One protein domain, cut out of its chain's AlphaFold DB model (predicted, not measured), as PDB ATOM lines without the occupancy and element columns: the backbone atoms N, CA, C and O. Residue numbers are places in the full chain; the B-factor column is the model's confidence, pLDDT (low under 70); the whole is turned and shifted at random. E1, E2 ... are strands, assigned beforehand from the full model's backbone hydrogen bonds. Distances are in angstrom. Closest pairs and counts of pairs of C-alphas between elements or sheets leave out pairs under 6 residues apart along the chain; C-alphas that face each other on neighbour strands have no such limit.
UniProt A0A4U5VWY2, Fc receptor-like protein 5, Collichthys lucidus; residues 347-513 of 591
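This is residues 347 to 513 of the 591 residues of the protein "Fc receptor-like protein 5" of Collichthys lucidus (UniProt A0A4U5VWY2). Two lobes sit side by side along the longest axis, each a sandwich of two sheets, joined by the tight link from E8 to E9. In the first, the sheet E1 E3 E6 E5 partly faces the mixed sheet E2 E8 E7 E4; in the second, the antiparallel sheets E9 E10 E13 and E12 E11 E14 E15 face each other with strands crossed at 45 degrees. The printed part has 167 residues with no named helix and fifteen strands, E1 to E15 in order; the class is all strand, with 76 residues, under half, in named elements. The whole is compact, with a radius of gyration of the C-alphas of 16.8 A and spans of 48 by 36 by 30 A.

Find C-alpha 347 at (49.708, -28.089, 51.124), where E1 begins and runs to residue 350. Next look for E2 at residues 355 to 357, E3 at 362 to 367, E4 at 374 to 379, 16.8 A from first to last C-alpha, E5 at 391 to 393, E6 at 396 to 401, 17.3 A, E7 at 410 to 415 and E8 at 425 to 430. From C-alpha 434 at (34.101, -24.307, 31.597) E9 runs to 437; then come E10 at 449 to 455, 19.8 A, E11 at 464 to 468, E12 at 471 to 476, E13 at 480 to 483, E14 at 492 to 498, 19.9 A, and E15 at 507 to 509, ending at C-alpha 509 (32.170, -25.710, 49.190).

The four sheets form a stack of sheets, face to face in two pairs. Begin at E1, an edge strand antiparallel to E3, with N 348 and O 365 2.9 A apart, within hydrogen-bond range. E3 is antiparallel to E6, with N 364 and O 399 at 2.8 A. Across the first pair of sheets, the closest C-alphas of E3 and E7 are Cys 366 and Cys 414, 6.0 A apart. E2 is parallel to E8, with N 356 and O 428 at 2.9 A, in a strongly twisted sheet. Between the lobes, the closest C-alphas of E2 and E9 are Gln 355 and Ile 435, 6.0 A apart. E9 and E10 form a hairpin, with N 435 and O 454 at 2.9 A. Across the second pair, the closest C-alphas of E10 and E14 are Cys 453 and Cys 496, 6.0 A apart. E11 is antiparallel to E14, with N 465 and O 497 at 2.8 A, again in a strongly twisted sheet.

The two C-alphas farthest apart, Gly 418 and Asp 500, are 50.8 A from each other. The printed part has no cut; the links E4 to E5 and E9 to E10 are long. Look for pLDDT under 70 at residues 368 to 372, 393 to 395, 418 and 458 to 461.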
ATOM      1  N   LEU A 347      49.764 -28.009  52.576       85.50
ATOM      2  CA  LEU A 347      49.708 -28.089  51.124       85.50
ATOM      3  C   LEU A 347      48.905 -26.906  50.575       85.50
ATOM      4  O   LEU A 347      47.728 -26.740  50.898       85.50
ATOM      5  N   ARG A 348      49.524 -26.141  49.671       85.44
ATOM      6  CA  ARG A 348      48.852 -25.149  48.820       85.44
ATOM      7  C   ARG A 348      49.043 -25.476  47.342       85.44
ATOM      8  O   ARG A 348      50.049 -26.071  46.951       85.44
ATOM      9  N   ILE A 349      48.114 -25.014  46.512       86.94
ATOM     10  CA  ILE A 349      48.151 -25.195  45.058       86.94
ATOM     11  C   ILE A 349      48.139 -23.823  44.386       86.94
ATOM     12  O   ILE A 349      47.453 -22.903  44.828       86.94
ATOM     13  N   ALA A 350      48.932 -23.676  43.332       87.56
ATOM     14  CA  ALA A 350      48.974 -22.498  42.485       87.56
ATOM     15  C   ALA A 350      48.649 -22.896  41.032       87.56
ATOM     16  O   ALA A 350      49.369 -23.725  40.466       87.56
ATOM     17  N   PRO A 351      47.619 -22.299  40.401       86.12
ATOM     18  CA  PRO A 351      46.679 -21.317  40.965       86.12
ATOM     19  C   PRO A 351      45.761 -21.912  42.053       86.12
ATOM     20  O   PRO A 351      45.472 -23.102  42.025       86.12
ATOM     21  N   ASN A 352      45.323 -21.082  43.009       84.31
ATOM     22  CA  ASN A 352      44.522 -21.498  44.171       84.31
ATOM     23  C   ASN A 352      43.055 -21.752  43.789       84.31
ATOM     24  O   ASN A 352      42.196 -20.915  44.061       84.31
ATOM     25  N   ARG A 353      42.793 -22.870  43.111       85.31
ATOM     26  CA  ARG A 353      41.459 -23.260  42.646       85.31
ATOM     27  C   ARG A 353      41.293 -24.769  42.623       85.31
ATOM     28  O   ARG A 353      42.272 -25.491  42.481       85.31
ATOM     29  N   GLN A 354      40.058 -25.240  42.761       87.75
ATOM     30  CA  GLN A 354      39.775 -26.675  42.799       87.75
ATOM     31  C   GLN A 354      39.779 -27.340  41.418       87.75
ATOM     32  O   GLN A 354      40.209 -28.487  41.267       87.75
ATOM     33  N   GLN A 355      39.301 -26.620  40.405       92.62
ATOM     34  CA  GLN A 355      39.139 -27.126  39.047       92.62
ATOM     35  C   GLN A 355      40.159 -26.495  38.099       92.62
ATOM     36  O   GLN A 355      40.416 -25.290  38.143       92.62
ATOM     37  N   HIS A 356      40.723 -27.310  37.213       91.75
ATOM     38  CA  HIS A 356      41.702 -26.878  36.220       91.75
ATOM     39  C   HIS A 356      41.389 -27.472  34.852       91.75
ATOM     40  O   HIS A 356      40.830 -28.567  34.741       91.75
ATOM     41  N   PHE A 357      41.783 -26.755  33.805       92.31
ATOM     42  CA  PHE A 357      41.697 -27.275  32.450       92.31
ATOM     43  C   PHE A 357      42.852 -28.229  32.166       92.31
ATOM     44  O   PHE A 357      43.984 -28.034  32.611       92.31
ATOM     45  N   GLU A 358      42.576 -29.229  31.338       92.88
ATOM     46  CA  GLU A 358      43.628 -30.040  30.740       92.88
ATOM     47  C   GLU A 358      44.672 -29.159  30.024       92.88
ATOM     48  O   GLU A 358      44.322 -28.195  29.330       92.88
ATOM     49  N   TYR A 359      45.946 -29.533  30.178       89.69
ATOM     50  CA  TYR A 359      47.149 -28.839  29.702       89.69
ATOM     51  C   TYR A 359      47.536 -27.564  30.453       89.69
ATOM     52  O   TYR A 359      48.480 -26.885  30.038       89.69
ATOM     53  N   GLU A 360      46.869 -27.240  31.559       89.94
ATOM     54  CA  GLU A 360      47.326 -26.167  32.435       89.94
ATOM     55  C   GLU A 360      48.543 -26.572  33.268       89.94
ATOM     56  O   GLU A 360      48.804 -27.747  33.537       89.94
ATOM     57  N   ARG A 361      49.286 -25.550  33.698       90.38
ATOM     58  CA  ARG A 361      50.361 -25.698  34.670       90.38
ATOM     59  C   ARG A 361      49.782 -25.601  36.077       90.38
ATOM     60  O   ARG A 361      49.162 -24.590  36.409       90.38
ATOM     61  N   ILE A 362      50.072 -26.600  36.906       91.38
ATOM     62  CA  ILE A 362      49.751 -26.602  38.336       91.38
ATOM     63  C   ILE A 362      51.041 -26.745  39.139       91.38
ATOM     64  O   ILE A 362      51.892 -27.583  38.835       91.38
ATOM     65  N   THR A 363      51.186 -25.932  40.181       89.56
ATOM     66  CA  THR A 363      52.282 -26.046  41.143       89.56
ATOM     67  C   THR A 363      51.730 -26.357  42.528       89.56
ATOM     68  O   THR A 363      50.981 -25.575  43.102       89.56
ATOM     69  N   PHE A 364      52.148 -27.489  43.081       89.19
ATOM     70  CA  PHE A 364      51.915 -27.876  44.465       89.19
ATOM     71  C   PHE A 364      53.064 -27.357  45.320       89.19
ATOM     72  O   PHE A 364      54.232 -27.544  44.968       89.19
ATOM     73  N   HIS A 365      52.752 -26.734  46.448       86.75
ATOM     74  CA  HIS A 365      53.748 -26.321  47.424       86.75
ATOM     75  C   HIS A 365      53.429 -26.928  48.787       86.75
ATOM     76  O   HIS A 365      52.351 -26.704  49.335       86.75
ATOM     77  N   CYS A 366      54.397 -27.657  49.324       84.44
ATOM     78  CA  CYS A 366      54.389 -28.206  50.667       84.44
ATOM     79  C   CYS A 366      55.212 -27.282  51.570       84.44
ATOM     80  O   CYS A 366      56.433 -27.222  51.416       84.44
ATOM     81  N   GLU A 367      54.569 -26.569  52.489       81.75
ATOM     82  CA  GLU A 367      55.219 -25.695  53.475       81.75
ATOM     83  C   GLU A 367      55.286 -26.339  54.852       81.75
ATOM     84  O   GLU A 367      54.523 -27.256  55.123       81.75
ATOM     85  N   GLY A 368      56.163 -25.838  55.723       64.12
ATOM     86  CA  GLY A 368      56.161 -26.186  57.149       64.12
ATOM     87  C   GLY A 368      57.085 -27.339  57.537       64.12
ATOM     88  O   GLY A 368      56.897 -27.946  58.583       64.12
ATOM     89  N   SER A 369      58.086 -27.655  56.710       62.91
ATOM     90  CA  SER A 369      59.147 -28.606  57.065       62.91
ATOM     91  C   SER A 369      60.509 -28.121  56.565       62.91
ATOM     92  O   SER A 369      60.623 -27.577  55.466       62.91
ATOM     93  N   ASP A 370      61.545 -28.348  57.371       55.53
ATOM     94  CA  ASP A 370      62.963 -28.157  57.044       55.53
ATOM     95  C   ASP A 370      63.536 -29.281  56.146       55.53
ATOM     96  O   ASP A 370      64.676 -29.192  55.676       55.53
ATOM     97  N   GLY A 371      62.742 -30.328  55.877       60.03
ATOM     98  CA  GLY A 371      63.117 -31.536  55.140       60.03
ATOM     99  C   GLY A 371      62.460 -31.716  53.761       60.03
ATOM    100  O   GLY A 371      61.742 -30.865  53.237       60.03
ATOM    101  N   SER A 372      62.729 -32.869  53.131       63.59
ATOM    102  CA  SER A 372      62.129 -33.260  51.846       63.59
ATOM    103  C   SER A 372      60.721 -33.819  52.056       63.59
ATOM    104  O   SER A 372      60.556 -35.006  52.320       63.59
ATOM    105  N   THR A 373      59.695 -32.993  51.883       76.62
ATOM    106  CA  THR A 373      58.302 -33.457  51.815       76.62
ATOM    107  C   THR A 373      58.014 -34.128  50.474       76.62
ATOM    108  O   THR A 373      58.466 -33.672  49.421       76.62
ATOM    109  N   ARG A 374      57.284 -35.245  50.504       82.50
ATOM    110  CA  ARG A 374      56.833 -35.957  49.304       82.50
ATOM    111  C   ARG A 374      55.375 -35.621  49.048       82.50
ATOM    112  O   ARG A 374      54.541 -35.786  49.934       82.50
ATOM    113  N   LEU A 375      55.075 -35.175  47.833       87.25
ATOM    114  CA  LEU A 375      53.697 -35.054  47.378       87.25
ATOM    115  C   LEU A 375      53.145 -36.461  47.111       87.25
ATOM    116  O   LEU A 375      53.786 -37.271  46.437       87.25
ATOM    117  N   ARG A 376      51.970 -36.742  47.664       87.56
ATOM    118  CA  ARG A 376      51.191 -37.958  47.442       87.56
ATOM    119  C   ARG A 376      49.880 -37.576  46.780       87.56
ATOM    120  O   ARG A 376      49.340 -36.506  47.061       87.56
ATOM    121  N   GLY A 377      49.390 -38.457  45.921       88.00
ATOM    122  CA  GLY A 377      48.088 -38.323  45.287       88.00
ATOM    123  C   GLY A 377      47.397 -39.676  45.210       88.00
ATOM    124  O   GLY A 377      48.059 -40.685  44.970       88.00
ATOM    125  N   THR A 378      46.081 -39.711  45.396       87.62
ATOM    126  CA  THR A 378      45.270 -40.910  45.150       87.62
ATOM    127  C   THR A 378      44.036 -40.585  44.320       87.62
ATOM    128  O   THR A 378      43.460 -39.502  44.427       87.62
ATOM    129  N   ARG A 379      43.624 -41.544  43.493       85.56
ATOM    130  CA  ARG A 379      42.399 -41.503  42.697       85.56
ATOM    131  C   ARG A 379      41.777 -42.889  42.714       85.56
ATOM    132  O   ARG A 379      42.472 -43.855  42.427       85.56
ATOM    133  N   ASP A 380      40.493 -42.982  43.053       74.88
ATOM    134  CA  ASP A 380      39.746 -44.248  43.086       74.88
ATOM    135  C   ASP A 380      40.484 -45.367  43.844       74.88
ATOM    136  O   ASP A 380      40.476 -46.523  43.434       74.88
ATOM    137  N   THR A 381      41.143 -45.012  44.957       70.81
ATOM    138  CA  THR A 381      42.000 -45.873  45.808       70.81
ATOM    139  C   THR A 381      43.341 -46.321  45.210       70.81
ATOM    140  O   THR A 381      44.125 -46.975  45.899       70.81
ATOM    141  N   GLU A 382      43.666 -45.915  43.982       80.56
ATOM    142  CA  GLU A 382      44.980 -46.119  43.367       80.56
ATOM    143  C   GLU A 382      45.913 -44.927  43.631       80.56
ATOM    144  O   GLU A 382      45.482 -43.772  43.711       80.56
ATOM    145  N   GLU A 383      47.215 -45.187  43.784       82.19
ATOM    146  CA  GLU A 383      48.222 -44.130  43.933       82.19
ATOM    147  C   GLU A 383      48.498 -43.470  42.574       82.19
ATOM    148  O   GLU A 383      48.790 -44.141  41.579       82.19
ATOM    149  N   ILE A 384      48.434 -42.139  42.528       83.00
ATOM    150  CA  ILE A 384      48.759 -41.371  41.328       83.00
ATOM    151  C   ILE A 384      50.277 -41.313  41.206       83.00
ATOM    152  O   ILE A 384      50.974 -40.728  42.042       83.00
ATOM    153  N   LYS A 385      50.807 -41.893  40.129       76.44
ATOM    154  CA  LYS A 385      52.227 -41.782  39.806       76.44
ATOM    155  C   LYS A 385      52.525 -40.379  39.281       76.44
ATOM    156  O   LYS A 385      52.427 -40.114  38.089       76.44
ATOM    157  N   LEU A 386      52.916 -39.496  40.190       73.56
ATOM    158  CA  LEU A 386      53.264 -38.115  39.878       73.56
ATOM    159  C   LEU A 386      54.594 -38.040  39.121       73.56
ATOM    160  O   LEU A 386      55.655 -38.352  39.663       73.56
ATOM    161  N   GLU A 387      54.546 -37.581  37.873       74.06
ATOM    162  CA  GLU A 387      55.735 -37.239  37.087       74.06
ATOM    163  C   GLU A 387      56.177 -35.801  37.391       74.06
ATOM    164  O   GLU A 387      56.110 -34.907  36.549       74.06
ATOM    165  N   CYS A 388      56.622 -35.555  38.626       77.50
ATOM    166  CA  CYS A 388      57.236 -34.283  38.989       77.50
ATOM    167  C   CYS A 388      58.449 -34.464  39.901       77.50
ATOM    168  O   CYS A 388      58.453 -35.274  40.828       77.50
ATOM    169  N   GLU A 389      59.489 -33.670  39.654       76.50
ATOM    170  CA  GLU A 389      60.662 -33.619  40.522       76.50
ATOM    171  C   GLU A 389      60.448 -32.562  41.618       76.50
ATOM    172  O   GLU A 389      60.258 -31.380  41.296       76.50
ATOM    173  N   PRO A 390      60.474 -32.939  42.912       77.75
ATOM    174  CA  PRO A 390      60.307 -31.984  43.997       77.75
ATOM    175  C   PRO A 390      61.513 -31.038  44.062       77.75
ATOM    176  O   PRO A 390      62.656 -31.447  44.275       77.75
ATOM    177  N   LYS A 391      61.253 -29.739  43.909       80.25
ATOM    178  CA  LYS A 391      62.232 -28.659  44.060       80.25
ATOM    179  C   LYS A 391      62.187 -28.125  45.483       80.25
ATOM    180  O   LYS A 391      61.118 -27.776  45.984       80.25
ATOM    181  N   ARG A 392      63.350 -28.014  46.124       77.50
ATOM    182  CA  ARG A 392      63.466 -27.426  47.466       77.50
ATOM    183  C   ARG A 392      63.178 -25.928  47.432       77.50
ATOM    184  O   ARG A 392      63.618 -25.225  46.524       77.50
ATOM    185  N   THR A 393      62.473 -25.454  48.448       69.94
ATOM    186  CA  THR A 393      62.147 -24.043  48.676       69.94
ATOM    187  C   THR A 393      62.536 -23.654  50.107       69.94
ATOM    188  O   THR A 393      62.698 -24.541  50.941       69.94
ATOM    189  N   PRO A 394      62.693 -22.356  50.426       64.44
ATOM    190  CA  PRO A 394      63.050 -21.919  51.779       64.44
ATOM    191  C   PRO A 394      62.057 -22.348  52.872       64.44
ATOM    192  O   PRO A 394      62.444 -22.425  54.030       64.44
ATOM    193  N   THR A 395      60.798 -22.611  52.506       64.62
ATOM    194  CA  THR A 395      59.706 -22.971  53.425       64.62
ATOM    195  C   THR A 395      59.261 -24.436  53.309       64.62
ATOM    196  O   THR A 395      58.326 -24.827  54.004       64.62
ATOM    197  N   GLY A 396      59.913 -25.249  52.461       77.50
ATOM    198  CA  GLY A 396      59.580 -26.664  52.246       77.50
ATOM    199  C   GLY A 396      59.905 -27.156  50.829       77.50
ATOM    200  O   GLY A 396      61.010 -26.936  50.324       77.50
ATOM    201  N   SER A 397      58.961 -27.788  50.129       82.69
ATOM    202  CA  SER A 397      59.159 -28.296  48.759       82.69
ATOM    203  C   SER A 397      58.062 -27.849  47.791       82.69
ATOM    204  O   SER A 397      56.971 -27.448  48.187       82.69
ATOM    205  N   SER A 398      58.357 -27.882  46.493       87.81
ATOM    206  CA  SER A 398      57.381 -27.601  45.441       87.81
ATOM    207  C   SER A 398      57.504 -28.587  44.288       87.81
ATOM    208  O   SER A 398      58.606 -28.930  43.869       87.81
ATOM    209  N   CYS A 399      56.372 -29.024  43.753       88.00
ATOM    210  CA  CYS A 399      56.272 -29.897  42.589       88.00
ATOM    211  C   CYS A 399      55.439 -29.166  41.536       88.00
ATOM    212  O   CYS A 399      54.354 -28.673  41.827       88.00
ATOM    213  N   THR A 400      55.966 -29.037  40.320       89.81
ATOM    214  CA  THR A 400      55.244 -28.406  39.206       89.81
ATOM    215  C   THR A 400      54.954 -29.447  38.147       89.81
ATOM    216  O   THR A 400      55.879 -30.104  37.674       89.81
ATOM    217  N   ILE A 401      53.686 -29.547  37.766       89.38
ATOM    218  CA  ILE A 401      53.230 -30.320  36.620       89.38
ATOM    219  C   ILE A 401      52.947 -29.309  35.511       89.38
ATOM    220  O   ILE A 401      52.072 -28.453  35.642       89.38
ATOM    221  N   ASP A 402      53.739 -29.350  34.440       88.31
ATOM    222  CA  ASP A 402      53.638 -28.371  33.349       88.31
ATOM    223  C   ASP A 402      52.379 -28.549  32.499       88.31
ATOM    224  O   ASP A 402      51.900 -27.578  31.913       88.31
ATOM    225  N   ARG A 403      51.883 -29.785  32.397       89.69
ATOM    226  CA  ARG A 403      50.687 -30.143  31.635       89.69
ATOM    227  C   ARG A 403      49.940 -31.238  32.368       89.69
ATOM    228  O   ARG A 403      50.353 -32.392  32.311       89.69
ATOM    229  N   VAL A 404      48.864 -30.852  33.034       91.19
ATOM    230  CA  VAL A 404      47.970 -31.801  33.699       91.19
ATOM    231  C   VAL A 404      47.029 -32.461  32.701       91.19
ATOM    232  O   VAL A 404      46.505 -31.804  31.798       91.19
ATOM    233  N   TYR A 405      46.809 -33.755  32.879       90.19
ATOM    234  CA  TYR A 405      45.843 -34.559  32.144       90.19
ATOM    235  C   TYR A 405      44.653 -34.898  33.035       90.19
ATOM    236  O   TYR A 405      44.744 -34.853  34.260       90.19
ATOM    237  N   SER A 406      43.538 -35.309  32.429       87.44
ATOM    238  CA  SER A 406      42.378 -35.833  33.176       87.44
ATOM    239  C   SER A 406      42.752 -36.930  34.186       87.44
ATOM    240  O   SER A 406      42.102 -37.073  35.220       87.44
ATOM    241  N   ALA A 407      43.831 -37.677  33.922       86.75
ATOM    242  CA  ALA A 407      44.323 -38.720  34.810       86.75
ATOM    243  C   ALA A 407      45.035 -38.218  36.078       86.75
ATOM    244  O   ALA A 407      45.152 -38.983  37.033       86.75
ATOM    245  N   ASP A 408      45.453 -36.953  36.100       88.25
ATOM    246  CA  ASP A 408      46.112 -36.316  37.242       88.25
ATOM    247  C   ASP A 408      45.090 -35.723  38.237       88.25
ATOM    248  O   ASP A 408      45.459 -35.037  39.186       88.25
ATOM    249  N   GLY A 409      43.786 -35.946  38.038       88.75
ATOM    250  CA  GLY A 409      42.752 -35.570  39.008       88.75
ATOM    251  C   GLY A 409      42.701 -36.529  40.201       88.75
ATOM    252  O   GLY A 409      42.816 -37.741  40.024       88.75
ATOM    253  N   GLY A 410      42.498 -36.003  41.411       89.56
ATOM    254  CA  GLY A 410      42.420 -36.810  42.632       89.56
ATOM    255  C   GLY A 410      42.651 -36.026  43.925       89.56
ATOM    256  O   GLY A 410      42.685 -34.795  43.925       89.56
ATOM    257  N   GLU A 411      42.801 -36.757  45.029       90.56
ATOM    258  CA  GLU A 411      43.102 -36.211  46.356       90.56
ATOM    259  C   GLU A 411      44.619 -36.134  46.570       90.56
ATOM    260  O   GLU A 411      45.317 -37.129  46.375       90.56
ATOM    261  N   TYR A 412      45.122 -34.980  47.011       88.50
ATOM    262  CA  TYR A 412      46.544 -34.685  47.202       88.50
ATOM    263  C   TYR A 412      46.875 -34.275  48.639       88.50
ATOM    264  O   TYR A 412      46.128 -33.519  49.261       88.50
ATOM    265  N   TRP A 413      48.028 -34.718  49.150       90.00
ATOM    266  CA  TRP A 413      48.602 -34.282  50.433       90.00
ATOM    267  C   TRP A 413      50.134 -34.352  50.411       90.00
ATOM    268  O   TRP A 413      50.740 -35.067  49.611       90.00
ATOM    269  N   CYS A 414      50.778 -33.617  51.310       86.56
ATOM    270  CA  CYS A 414      52.210 -33.709  51.567       86.56
ATOM    271  C   CYS A 414      52.462 -34.673  52.725       86.56
ATOM    272  O   CYS A 414      51.767 -34.625  53.739       86.56
ATOM    273  N   GLU A 415      53.473 -35.524  52.584       84.94
ATOM    274  CA  GLU A 415      53.904 -36.475  53.607       84.94
ATOM    275  C   GLU A 415      55.394 -36.273  53.912       84.94
ATOM    276  O   GLU A 415      56.222 -36.181  52.996       84.94
ATOM    277  N   THR A 416      55.747 -36.164  55.194       78.44
ATOM    278  CA  THR A 416      57.149 -36.079  55.640       78.44
ATOM    279  C   THR A 416      57.765 -37.466  55.791       78.44
ATOM    280  O   THR A 416      57.068 -38.478  55.860       78.44
ATOM    281  N   GLU A 417      59.095 -37.534  55.898       73.00
ATOM    282  CA  GLU A 417      59.788 -38.786  56.239       73.00
ATOM    283  C   GLU A 417      59.375 -39.332  57.621       73.00
ATOM    284  O   GLU A 417      59.437 -40.539  57.839       73.00
ATOM    285  N   GLY A 418      58.908 -38.459  58.523       68.56
ATOM    286  CA  GLY A 418      58.368 -38.817  59.838       68.56
ATOM    287  C   GLY A 418      56.918 -39.319  59.827       68.56
ATOM    288  O   GLY A 418      56.406 -39.680  60.881       68.56
ATOM    289  N   GLY A 419      56.257 -39.360  58.663       71.75
ATOM    290  CA  GLY A 419      54.872 -39.822  58.521       71.75
ATOM    291  C   GLY A 419      53.803 -38.775  58.851       71.75
ATOM    292  O   GLY A 419      52.618 -39.108  58.891       71.75
ATOM    293  N   GLU A 420      54.187 -37.515  59.065       73.44
ATOM    294  CA  GLU A 420      53.237 -36.414  59.242       73.44
ATOM    295  C   GLU A 420      52.591 -36.057  57.902       73.44
ATOM    296  O   GLU A 420      53.258 -36.043  56.862       73.44
ATOM    297  N   ARG A 421      51.287 -35.764  57.928       80.75
ATOM    298  CA  ARG A 421      50.483 -35.477  56.736       80.75
ATOM    299  C   ARG A 421      49.880 -34.083  56.808       80.75
ATOM    300  O   ARG A 421      49.370 -33.690  57.853       80.75
ATOM    301  N   SER A 422      49.909 -33.370  55.685       82.88
ATOM    302  CA  SER A 422      49.250 -32.068  55.549       82.88
ATOM    303  C   SER A 422      47.728 -32.184  55.433       82.88
ATOM    304  O   SER A 422      47.160 -33.280  55.394       82.88
ATOM    305  N   ASN A 423      47.065 -31.035  55.272       82.56
ATOM    306  CA  ASN A 423      45.710 -30.977  54.728       82.56
ATOM    307  C   ASN A 423      45.621 -31.719  53.384       82.56
ATOM    308  O   ASN A 423      46.591 -31.775  52.620       82.56
ATOM    309  N   ARG A 424      44.432 -32.262  53.115       85.25
ATOM    310  CA  ARG A 424      44.094 -32.943  51.867       85.25
ATOM    311  C   ARG A 424      43.336 -31.996  50.956       85.25
ATOM    312  O   ARG A 424      42.458 -31.275  51.426       85.25
ATOM    313  N   LEU A 425      43.675 -31.999  49.675       86.62
ATOM    314  CA  LEU A 425      43.036 -31.168  48.659       86.62
ATOM    315  C   LEU A 425      42.560 -32.043  47.503       86.62
ATOM    316  O   LEU A 425      43.339 -32.829  46.972       86.62
ATOM    317  N   ASN A 426      41.309 -31.875  47.083       88.19
ATOM    318  CA  ASN A 426      40.760 -32.560  45.914       88.19
ATOM    319  C   ASN A 426      40.909 -31.683  44.676       88.19
ATOM    320  O   ASN A 426      40.353 -30.591  44.644       88.19
ATOM    321  N   VAL A 427      41.619 -32.167  43.659       89.94
ATOM    322  CA  VAL A 427      41.854 -31.453  42.398       89.94
ATOM    323  C   VAL A 427      41.108 -32.145  41.269       89.94
ATOM    324  O   VAL A 427      41.274 -33.344  41.043       89.94
ATOM    325  N   THR A 428      40.327 -31.377  40.515       91.19
ATOM    326  CA  THR A 428      39.584 -31.876  39.354       91.19
ATOM    327  C   THR A 428      40.187 -31.323  38.070       91.19
ATOM    328  O   THR A 428      40.222 -30.109  37.866       91.19
ATOM    329  N   ILE A 429      40.632 -32.210  37.179       92.38
ATOM    330  CA  ILE A 429      41.111 -31.835  35.845       92.38
ATOM    331  C   ILE A 429      40.011 -32.128  34.831       92.38
ATOM    332  O   ILE A 429      39.634 -33.284  34.636       92.38
ATOM    333  N   THR A 430      39.488 -31.087  34.187       92.00
ATOM    334  CA  THR A 430      38.404 -31.216  33.209       92.00
ATOM    335  C   THR A 430      38.908 -31.089  31.774       92.00
ATOM    336  O   THR A 430      39.761 -30.256  31.452       92.00
ATOM    337  N   THR A 431      38.340 -31.908  30.889       89.75
ATOM    338  CA  THR A 431      38.463 -31.762  29.430       89.75
ATOM    339  C   THR A 431      37.419 -30.795  28.861       89.75
ATOM    340  O   THR A 431      37.496 -30.435  27.686       89.75
ATOM    341  N   GLY A 432      36.459 -30.362  29.687       88.50
ATOM    342  CA  GLY A 432      35.428 -29.395  29.332       88.50
ATOM    343  C   GLY A 432      35.967 -27.982  29.091       88.50
ATOM    344  O   GLY A 432      37.136 -27.672  29.336       88.50
ATOM    345  N   SER A 433      35.082 -27.115  28.602       89.44
ATOM    346  CA  SER A 433      35.404 -25.725  28.247       89.44
ATOM    347  C   SER A 433      35.130 -24.723  29.369       89.44
ATOM    348  O   SER A 433      35.519 -23.565  29.234       89.44
ATOM    349  N   VAL A 434      34.491 -25.155  30.462       91.75
ATOM    350  CA  VAL A 434      34.101 -24.307  31.597       91.75
ATOM    351  C   VAL A 434      34.575 -24.922  32.915       91.75
ATOM    352  O   VAL A 434      34.479 -26.135  33.109       91.75
ATOM    353  N   ILE A 435      35.083 -24.083  33.817       92.62
ATOM    354  CA  ILE A 435      35.412 -24.439  35.202       92.62
ATOM    355  C   ILE A 435      34.765 -23.467  36.180       92.62
ATOM    356  O   ILE A 435      34.582 -22.285  35.873       92.62
ATOM    357  N   LEU A 436      34.505 -23.965  37.385       92.81
ATOM    358  CA  LEU A 436      34.177 -23.149  38.538       92.81
ATOM    359  C   LEU A 436      35.437 -22.899  39.374       92.81
ATOM    360  O   LEU A 436      36.082 -23.822  39.868       92.81
ATOM    361  N   ASP A 437      35.773 -21.628  39.536       90.12
ATOM    362  CA  ASP A 437      36.831 -21.142  40.410       90.12
ATOM    363  C   ASP A 437      36.278 -20.992  41.831       90.12
ATOM    364  O   ASP A 437      35.703 -19.960  42.189       90.12
ATOM    365  N   SER A 438      36.408 -22.058  42.615       86.69
ATOM    366  CA  SER A 438      36.032 -22.130  44.026       86.69
ATOM    367  C   SER A 438      37.275 -22.262  44.921       86.69
ATOM    368  O   SER A 438      38.310 -22.788  44.481       86.69
ATOM    369  N   PRO A 439      37.214 -21.770  46.174       81.50
ATOM    370  CA  PRO A 439      38.323 -21.893  47.111       81.50
ATOM    371  C   PRO A 439      38.596 -23.361  47.466       81.50
ATOM    372  O   PRO A 439      37.685 -24.133  47.741       81.50
ATOM    373  N   LEU A 440      39.880 -23.727  47.500       75.00
ATOM    374  CA  LEU A 440      40.358 -25.068  47.866       75.00
ATOM    375  C   LEU A 440      40.269 -25.378  49.366       75.00
ATOM    376  O   LEU A 440      40.341 -26.540  49.763       75.00
ATOM    377  N   LEU A 441      40.205 -24.338  50.196       76.94
ATOM    378  CA  LEU A 441      40.196 -24.442  51.650       76.94
ATOM    379  C   LEU A 441      38.797 -24.134  52.187       76.94
ATOM    380  O   LEU A 441      38.082 -23.345  51.564       76.94
ATOM    381  N   PRO A 442      38.423 -24.703  53.348       80.44
ATOM    382  CA  PRO A 442      37.181 -24.342  54.012       80.44
ATOM    383  C   PRO A 442      37.098 -22.835  54.265       80.44
ATOM    384  O   PRO A 442      38.064 -22.227  54.730       80.44
ATOM    385  N   VAL A 443      35.946 -22.249  53.950       84.06
ATOM    386  CA  VAL A 443      35.653 -20.827  54.159       84.06
ATOM    387  C   VAL A 443      35.186 -20.618  55.593       84.06
ATOM    388  O   VAL A 443      34.415 -21.423  56.110       84.06
ATOM    389  N   LEU A 444      35.629 -19.546  56.248       81.94
ATOM    390  CA  LEU A 444      35.184 -19.257  57.608       81.94
ATOM    391  C   LEU A 444      33.770 -18.664  57.619       81.94
ATOM    392  O   LEU A 444      33.404 -17.861  56.759       81.94
ATOM    393  N   GLU A 445      32.978 -19.035  58.623       87.62
ATOM    394  CA  GLU A 445      31.645 -18.470  58.820       87.62
ATOM    395  C   GLU A 445      31.714 -16.942  59.001       87.62
ATOM    396  O   GLU A 445      32.538 -16.412  59.750       87.62
ATOM    397  N   GLY A 446      30.836 -16.231  58.294       81.38
ATOM    398  CA  GLY A 446      30.783 -14.773  58.245       81.38
ATOM    399  C   GLY A 446      31.691 -14.131  57.191       81.38
ATOM    400  O   GLY A 446      31.564 -12.930  56.945       81.38
ATOM    401  N   GLU A 447      32.573 -14.887  56.527       82.50
ATOM    402  CA  GLU A 447      33.358 -14.363  55.406       82.50
ATOM    403  C   GLU A 447      32.523 -14.244  54.124       82.50
ATOM    404  O   GLU A 447      31.424 -14.781  54.005       82.50
ATOM    405  N   ASN A 448      33.047 -13.505  53.145       87.56
ATOM    406  CA  ASN A 448      32.461 -13.431  51.812       87.56
ATOM    407  C   ASN A 448      33.284 -14.305  50.868       87.56
ATOM    408  O   ASN A 448      34.489 -14.088  50.728       87.56
ATOM    409  N   VAL A 449      32.637 -15.238  50.175       89.44
ATOM    410  CA  VAL A 449      33.278 -16.057  49.140       89.44
ATOM    411  C   VAL A 449      32.799 -15.617  47.768       89.44
ATOM    412  O   VAL A 449      31.606 -15.410  47.555       89.44
ATOM    413  N   THR A 450      33.727 -15.486  46.825       90.69
ATOM    414  CA  THR A 450      33.407 -15.200  45.425       90.69
ATOM    415  C   THR A 450      33.734 -16.419  44.581       90.69
ATOM    416  O   THR A 450      34.889 -16.831  44.506       90.69
ATOM    417  N   LEU A 451      32.714 -16.970  43.935       91.62
ATOM    418  CA  LEU A 451      32.823 -18.021  42.935       91.62
ATOM    419  C   LEU A 451      32.942 -17.373  41.554       91.62
ATOM    420  O   LEU A 451      32.177 -16.462  41.233       91.62
ATOM    421  N   SER A 452      33.890 -17.826  40.735       91.00
ATOM    422  CA  SER A 452      34.107 -17.273  39.391       91.00
ATOM    423  C   SER A 452      34.004 -18.363  38.330       91.00
ATOM    424  O   SER A 452      34.726 -19.354  38.357       91.00
ATOM    425  N   CYS A 453      33.087 -18.201  37.387       91.25
ATOM    426  CA  CYS A 453      32.942 -19.098  36.254       91.25
ATOM    427  C   CYS A 453      33.926 -18.685  35.159       91.25
ATOM    428  O   CYS A 453      33.961 -17.519  34.755       91.25
ATOM    429  N   ARG A 454      34.745 -19.623  34.678       88.12
ATOM    430  CA  ARG A 454      35.761 -19.342  33.656       88.12
ATOM    431  C   ARG A 454      35.619 -20.244  32.447       88.12
ATOM    432  O   ARG A 454      35.510 -21.457  32.579       88.12
ATOM    433  N   GLU A 455      35.708 -19.630  31.273       88.75
ATOM    434  CA  GLU A 455      35.831 -20.306  29.987       88.75
ATOM    435  C   GLU A 455      37.313 -20.535  29.637       88.75
ATOM    436  O   GLU A 455      38.175 -19.705  29.924       88.75
ATOM    437  N   LYS A 456      37.620 -21.651  28.972       83.44
ATOM    438  CA  LYS A 456      38.974 -22.014  28.523       83.44
ATOM    439  C   LYS A 456      39.568 -21.040  27.497       83.44
ATOM    440  O   LYS A 456      40.778 -20.827  27.474       83.44
ATOM    441  N   THR A 457      38.735 -20.510  26.603       72.25
ATOM    442  CA  THR A 457      39.150 -19.847  25.356       72.25
ATOM    443  C   THR A 457      39.147 -18.321  25.403       72.25
ATOM    444  O   THR A 457      39.795 -17.700  24.558       72.25
ATOM    445  N   THR A 458      38.483 -17.699  26.381       63.66
ATOM    446  CA  THR A 458      38.404 -16.237  26.505       63.66
ATOM    447  C   THR A 458      38.684 -15.777  27.942       63.66
ATOM    448  O   THR A 458      38.347 -16.458  28.903       63.66
ATOM    449  N   SER A 459      39.341 -14.618  28.108       56.59
ATOM    450  CA  SER A 459      39.560 -13.992  29.430       56.59
ATOM    451  C   SER A 459      38.491 -12.945  29.775       56.59
ATOM    452  O   SER A 459      38.697 -12.117  30.667       56.59
ATOM    453  N   SER A 460      37.401 -12.900  29.009       57.56
ATOM    454  CA  SER A 460      36.290 -11.981  29.232       57.56
ATOM    455  C   SER A 460      35.393 -12.477  30.358       57.56
ATOM    456  O   SER A 460      35.254 -13.674  30.581       57.56
ATOM    457  N   ASN A 461      34.773 -11.530  31.054       63.50
ATOM    458  CA  ASN A 461      33.685 -11.810  31.976       63.50
ATOM    459  C   ASN A 461      32.505 -12.378  31.170       63.50
ATOM    460  O   ASN A 461      31.912 -11.649  30.374       63.50
ATOM    461  N   CYS A 462      32.227 -13.669  31.332       74.25
ATOM    462  CA  CYS A 462      31.166 -14.363  30.607       74.25
ATOM    463  C   CYS A 462      29.890 -14.387  31.443       74.25
ATOM    464  O   CYS A 462      29.946 -14.616  32.648       74.25
ATOM    465  N   GLU A 463      28.744 -14.170  30.804       88.12
ATOM    466  CA  GLU A 463      27.453 -14.346  31.460       88.12
ATOM    467  C   GLU A 463      27.282 -15.818  31.856       88.12
ATOM    468  O   GLU A 463      27.368 -16.707  31.004       88.12
ATOM    469  N   ALA A 464      27.103 -16.069  33.152       91.44
ATOM    470  CA  ALA A 464      27.056 -17.416  33.698       91.44
ATOM    471  C   ALA A 464      25.901 -17.590  34.682       91.44
ATOM    472  O   ALA A 464      25.651 -16.740  35.540       91.44
ATOM    473  N   ASP A 465      25.257 -18.743  34.581       94.06
ATOM    474  CA  ASP A 465      24.241 -19.222  35.504       94.06
ATOM    475  C   ASP A 465      24.902 -20.061  36.596       94.06
ATOM    476  O   ASP A 465      25.682 -20.966  36.301       94.06
ATOM    477  N   PHE A 466      24.580 -19.787  37.856       94.88
ATOM    478  CA  PHE A 466      25.113 -20.509  39.009       94.88
ATOM    479  C   PHE A 466      24.065 -21.439  39.605       94.88
ATOM    480  O   PHE A 466      22.889 -21.088  39.728       94.88
ATOM    481  N   TYR A 467      24.519 -22.618  40.020       93.81
ATOM    482  CA  TYR A 467      23.695 -23.648  40.634       93.81
ATOM    483  C   TYR A 467      24.361 -24.157  41.910       93.81
ATOM    484  O   TYR A 467      25.589 -24.245  41.974       93.81
ATOM    485  N   ARG A 468      23.544 -24.535  42.892       94.56
ATOM    486  CA  ARG A 468      23.956 -25.253  44.104       94.56
ATOM    487  C   ARG A 468      23.031 -26.434  44.321       94.56
ATOM    488  O   ARG A 468      21.818 -26.250  44.344       94.56
ATOM    489  N   ASP A 469      23.597 -27.629  44.428       91.50
ATOM    490  CA  ASP A 469      22.861 -28.892  44.588       91.50
ATOM    491  C   ASP A 469      21.768 -29.073  43.516       91.50
ATOM    492  O   ASP A 469      20.652 -29.521  43.775       91.50
ATOM    493  N   GLY A 470      22.071 -28.642  42.286       88.94
ATOM    494  CA  GLY A 470      21.142 -28.646  41.151       88.94
ATOM    495  C   GLY A 470      20.092 -27.526  41.149       88.94
ATOM    496  O   GLY A 470      19.368 -27.382  40.165       88.94
ATOM    497  N   ILE A 471      20.019 -26.698  42.192       91.81
ATOM    498  CA  ILE A 471      19.094 -25.564  42.297       91.81
ATOM    499  C   ILE A 471      19.729 -24.325  41.664       91.81
ATOM    500  O   ILE A 471      20.850 -23.954  42.003       91.81
ATOM    501  N   PHE A 472      19.003 -23.657  40.766       92.81
ATOM    502  CA  PHE A 472      19.435 -22.393  40.165       92.81
ATOM    503  C   PHE A 472      19.465 -21.269  41.209       92.81
ATOM    504  O   PHE A 472      18.448 -20.968  41.835       92.81
ATOM    505  N   LEU A 473      20.629 -20.640  41.376       91.50
ATOM    506  CA  LEU A 473      20.846 -19.542  42.318       91.50
ATOM    507  C   LEU A 473      20.674 -18.167  41.670       91.50
ATOM    508  O   LEU A 473      20.226 -17.224  42.321       91.50
ATOM    509  N   GLY A 474      21.039 -18.041  40.395       90.19
ATOM    510  CA  GLY A 474      20.980 -16.778  39.671       90.19
ATOM    511  C   GLY A 474      21.942 -16.720  38.491       90.19
ATOM    512  O   GLY A 474      22.816 -17.570  38.329       90.19
ATOM    513  N   ASN A 475      21.771 -15.678  37.683       91.88
ATOM    514  CA  ASN A 475      22.633 -15.343  36.556       91.88
ATOM    515  C   ASN A 475      23.542 -14.162  36.928       91.88
ATOM    516  O   ASN A 475      23.113 -13.233  37.620       91.88
ATOM    517  N   SER A 476      24.785 -14.188  36.455       88.62
ATOM    518  CA  SER A 476      25.735 -13.090  36.599       88.62
ATOM    519  C   SER A 476      26.342 -12.724  35.253       88.62
ATOM    520  O   SER A 476      27.073 -13.513  34.659       88.62
ATOM    521  N   SER A 477      26.136 -11.478  34.821       84.81
ATOM    522  CA  SER A 477      26.731 -10.931  33.595       84.81
ATOM    523  C   SER A 477      28.254 -10.805  33.660       84.81
ATOM    524  O   SER A 477      28.902 -10.602  32.637       84.81
ATOM    525  N   THR A 478      28.840 -10.845  34.863       85.12
ATOM    526  CA  THR A 478      30.294 -10.795  35.045       85.12
ATOM    527  C   THR A 478      30.927 -12.179  35.177       85.12
ATOM    528  O   THR A 478      32.153 -12.271  35.237       85.12
ATOM    529  N   GLY A 479      30.118 -13.238  35.262       87.25
ATOM    530  CA  GLY A 479      30.591 -14.595  35.527       87.25
ATOM    531  C   GLY A 479      31.076 -14.793  36.958       87.25
ATOM    532  O   GLY A 479      31.765 -15.766  37.232       87.25
ATOM    533  N   GLN A 480      30.750 -13.878  37.875       91.69
ATOM    534  CA  GLN A 480      31.131 -13.962  39.285       91.69
ATOM    535  C   GLN A 480      29.902 -13.883  40.184       91.69
ATOM    536  O   GLN A 480      29.024 -13.046  39.969       91.69
ATOM    537  N   MET A 481      29.870 -14.723  41.213       90.75
ATOM    538  CA  MET A 481      28.840 -14.725  42.243       90.75
ATOM    539  C   MET A 481      29.502 -14.640  43.615       90.75
ATOM    540  O   MET A 481      30.343 -15.469  43.952       90.75
ATOM    541  N   THR A 482      29.109 -13.649  44.413       92.06
ATOM    542  CA  THR A 482      29.576 -13.515  45.796       92.06
ATOM    543  C   THR A 482      28.483 -13.964  46.753       92.06
ATOM    544  O   THR A 482      27.367 -13.450  46.714       92.06
ATOM    545  N   ILE A 483      28.821 -14.908  47.624       90.88
ATOM    546  CA  ILE A 483      27.999 -15.297  48.765       90.88
ATOM    547  C   ILE A 483      28.486 -14.456  49.942       90.88
ATOM    548  O   ILE A 483      29.666 -14.486  50.297       90.88
ATOM    549  N   HIS A 484      27.588 -13.649  50.492       90.00
ATOM    550  CA  HIS A 484      27.898 -12.745  51.590       90.00
ATOM    551  C   HIS A 484      27.555 -13.379  52.929       90.00
ATOM    552  O   HIS A 484      26.491 -13.982  53.047       90.00
ATOM    553  N   ASN A 485      28.404 -13.152  53.937       87.00
ATOM    554  CA  ASN A 485      28.204 -13.665  55.293       87.00
ATOM    555  C   ASN A 485      27.926 -15.177  55.281       87.00
ATOM    556  O   ASN A 485      26.870 -15.631  55.727       87.00
ATOM    557  N   VAL A 486      28.876 -15.917  54.707       88.69
ATOM    558  CA  VAL A 486      28.806 -17.363  54.489       88.69
ATOM    559  C   VAL A 486      28.444 -18.065  55.788       88.69
ATOM    560  O   VAL A 486      29.057 -17.823  56.823       88.69
ATOM    561  N   SER A 487      27.452 -18.940  55.721       88.50
ATOM    562  CA  SER A 487      26.953 -19.732  56.840       88.50
ATOM    563  C   SER A 487      27.099 -21.218  56.542       88.50
ATOM    564  O   SER A 487      27.316 -21.613  55.396       88.50
ATOM    565  N   LYS A 488      26.905 -22.079  57.545       84.38
ATOM    566  CA  LYS A 488      26.858 -23.531  57.306       84.38
ATOM    567  C   LYS A 488      25.816 -23.956  56.260       84.38
ATOM    568  O   LYS A 488      26.002 -24.975  55.607       84.38
ATOM    569  N   SER A 489      24.764 -23.162  56.052       85.81
ATOM    570  CA  SER A 489      23.737 -23.425  55.032       85.81
ATOM    571  C   SER A 489      24.190 -23.163  53.590       85.81
ATOM    572  O   SER A 489      23.493 -23.538  52.647       85.81
ATOM    573  N   ASP A 490      25.347 -22.522  53.413       88.06
ATOM    574  CA  ASP A 490      25.941 -22.263  52.105       88.06
ATOM    575  C   ASP A 490      26.879 -23.388  51.646       88.06
ATOM    576  O   ASP A 490      27.419 -23.312  50.543       88.06
ATOM    577  N   GLU A 491      27.056 -24.445  52.443       90.12
ATOM    578  CA  GLU A 491      27.730 -25.667  51.999       90.12
ATOM    579  C   GLU A 491      26.908 -26.400  50.936       90.12
ATOM    580  O   GLU A 491      25.683 -26.479  51.025       90.12
ATOM    581  N   GLY A 492      27.586 -26.953  49.932       90.94
ATOM    582  CA  GLY A 492      26.936 -27.723  48.874       90.94
ATOM    583  C   GLY A 492      27.802 -27.903  47.632       90.94
ATOM    584  O   GLY A 492      28.946 -27.436  47.576       90.94
ATOM    585  N   LEU A 493      27.244 -28.583  46.628       92.56
ATOM    586  CA  LEU A 493      27.854 -28.793  45.315       92.56
ATOM    587  C   LEU A 493      27.511 -27.636  44.381       92.56
ATOM    588  O   LEU A 493      26.396 -27.536  43.868       92.56
ATOM    589  N   TYR A 494      28.487 -26.770  44.131       94.12
ATOM    590  CA  TYR A 494      28.344 -25.644  43.219       94.12
ATOM    591  C   TYR A 494      28.791 -26.011  41.807       94.12
ATOM    592  O   TYR A 494      29.819 -26.661  41.612       94.12
ATOM    593  N   LYS A 495      28.051 -25.524  40.810       94.75
ATOM    594  CA  LYS A 495      28.461 -25.528  39.400       94.75
ATOM    595  C   LYS A 495      28.015 -24.249  38.706       94.75
ATOM    596  O   LYS A 495      27.083 -23.583  39.157       94.75
ATOM    597  N   CYS A 496      28.662 -23.922  37.597       94.25
ATOM    598  CA  CYS A 496      28.238 -22.834  36.729       94.25
ATOM    599  C   CYS A 496      28.001 -23.319  35.296       94.25
ATOM    600  O   CYS A 496      28.577 -24.313  34.859       94.25
ATOM    601  N   ASN A 497      27.146 -22.613  34.566       93.44
ATOM    602  CA  ASN A 497      26.840 -22.873  33.167       93.44
ATOM    603  C   ASN A 497      26.995 -21.581  32.366       93.44
ATOM    604  O   ASN A 497      26.420 -20.558  32.732       93.44
ATOM    605  N   ILE A 498      27.753 -21.635  31.275       91.38
ATOM    606  CA  ILE A 498      27.857 -20.532  30.318       91.38
ATOM    607  C   ILE A 498      27.033 -20.919  29.093       91.38
ATOM    608  O   ILE A 498      27.291 -21.948  28.457       91.38
ATOM    609  N   SER A 499      26.058 -20.072  28.756       86.50
ATOM    610  CA  SER A 499      25.197 -20.270  27.586       86.50
ATOM    611  C   SER A 499      26.039 -20.471  26.323       86.50
ATOM    612  O   SER A 499      27.016 -19.761  26.102       86.50
ATOM    613  N   ASP A 500      25.672 -21.465  25.514       84.06
ATOM    614  CA  ASP A 500      26.354 -21.859  24.269       84.06
ATOM    615  C   ASP A 500      27.793 -22.406  24.410       84.06
ATOM    616  O   ASP A 500      28.406 -22.770  23.403       84.06
ATOM    617  N   VAL A 501      28.324 -22.541  25.633       87.25
ATOM    618  CA  VAL A 501      29.669 -23.091  25.895       87.25
ATOM    619  C   VAL A 501      29.603 -24.406  26.675       87.25
ATOM    620  O   VAL A 501      30.248 -25.381  26.278       87.25
ATOM    621  N   GLY A 502      28.828 -24.454  27.764       88.50
ATOM    622  CA  GLY A 502      28.615 -25.661  28.567       88.50
ATOM    623  C   GLY A 502      28.702 -25.451  30.081       88.50
ATOM    624  O   GLY A 502      28.868 -24.337  30.576       88.50
ATOM    625  N   GLU A 503      28.605 -26.563  30.813       93.06
ATOM    626  CA  GLU A 503      28.607 -26.598  32.280       93.06
ATOM    627  C   GLU A 503      29.994 -26.926  32.853       93.06
ATOM    628  O   GLU A 503      30.758 -27.705  32.273       93.06
ATOM    629  N   SER A 504      30.307 -26.362  34.021       94.12
ATOM    630  CA  SER A 504      31.453 -26.773  34.829       94.12
ATOM    631  C   SER A 504      31.174 -28.094  35.555       94.12
ATOM    632  O   SER A 504      30.021 -28.390  35.880       94.12
ATOM    633  N   PRO A 505      32.218 -28.856  35.923       93.31
ATOM    634  CA  PRO A 505      32.102 -29.870  36.966       93.31
ATOM    635  C   PRO A 505      31.549 -29.283  38.275       93.31
ATOM    636  O   PRO A 505      31.663 -28.077  38.525       93.31
ATOM    637  N   GLU A 506      30.994 -30.141  39.128       92.19
ATOM    638  CA  GLU A 506      30.554 -29.757  40.472       92.19
ATOM    639  C   GLU A 506      31.751 -29.644  41.429       92.19
ATOM    640  O   GLU A 506      32.720 -30.402  41.342       92.19
ATOM    641  N   SER A 507      31.705 -28.670  42.334       90.44
ATOM    642  CA  SER A 507      32.720 -28.425  43.360       90.44
ATOM    643  C   SER A 507      32.049 -28.236  44.715       90.44
ATOM    644  O   SER A 507      31.120 -27.443  44.856       90.44
ATOM    645  N   TRP A 508      32.525 -28.986  45.707       89.69
ATOM    646  CA  TRP A 508      32.025 -28.903  47.074       89.69
ATOM    647  C   TRP A 508      32.621 -27.693  47.799       89.69
ATOM    648  O   TRP A 508      33.842 -27.591  47.921       89.69
ATOM    649  N   LEU A 509      31.765 -26.817  48.325       89.06
ATOM    650  CA  LEU A 509      32.170 -25.710  49.190       89.06
ATOM    651  C   LEU A 509      31.978 -26.098  50.662       89.06
ATOM    652  O   LEU A 509      30.857 -26.364  51.087       89.06
ATOM    653  N   THR A 510      33.063 -26.100  51.440       84.94
ATOM    654  CA  THR A 510      33.041 -26.365  52.892       84.94
ATOM    655  C   THR A 510      33.111 -25.058  53.680       84.94
ATOM    656  O   THR A 510      33.911 -24.182  53.350       84.94
ATOM    657  N   VAL A 511      32.340 -24.957  54.762       86.06
ATOM    658  CA  VAL A 511      32.285 -23.826  55.694       86.06
ATOM    659  C   VAL A 511      32.665 -24.285  57.105       86.06
ATOM    660  O   VAL A 511      32.155 -25.288  57.611       86.06
ATOM    661  N   THR A 512      33.562 -23.551  57.762       79.00
ATOM    662  CA  THR A 512      34.063 -23.827  59.118       79.00
ATOM    663  C   THR A 512      33.788 -22.665  60.070       79.00
ATOM    664  O   THR A 512      33.891 -21.499  59.705       79.00
ATOM    665  N   VAL A 513      33.461 -22.970  61.327       76.69
ATOM    666  CA  VAL A 513      33.211 -21.953  62.362       76.69
ATOM    667  C   VAL A 513      34.500 -21.700  63.137       76.69
ATOM    668  O   VAL A 513      35.117 -22.638  63.646       76.69
TER     669      VAL A 513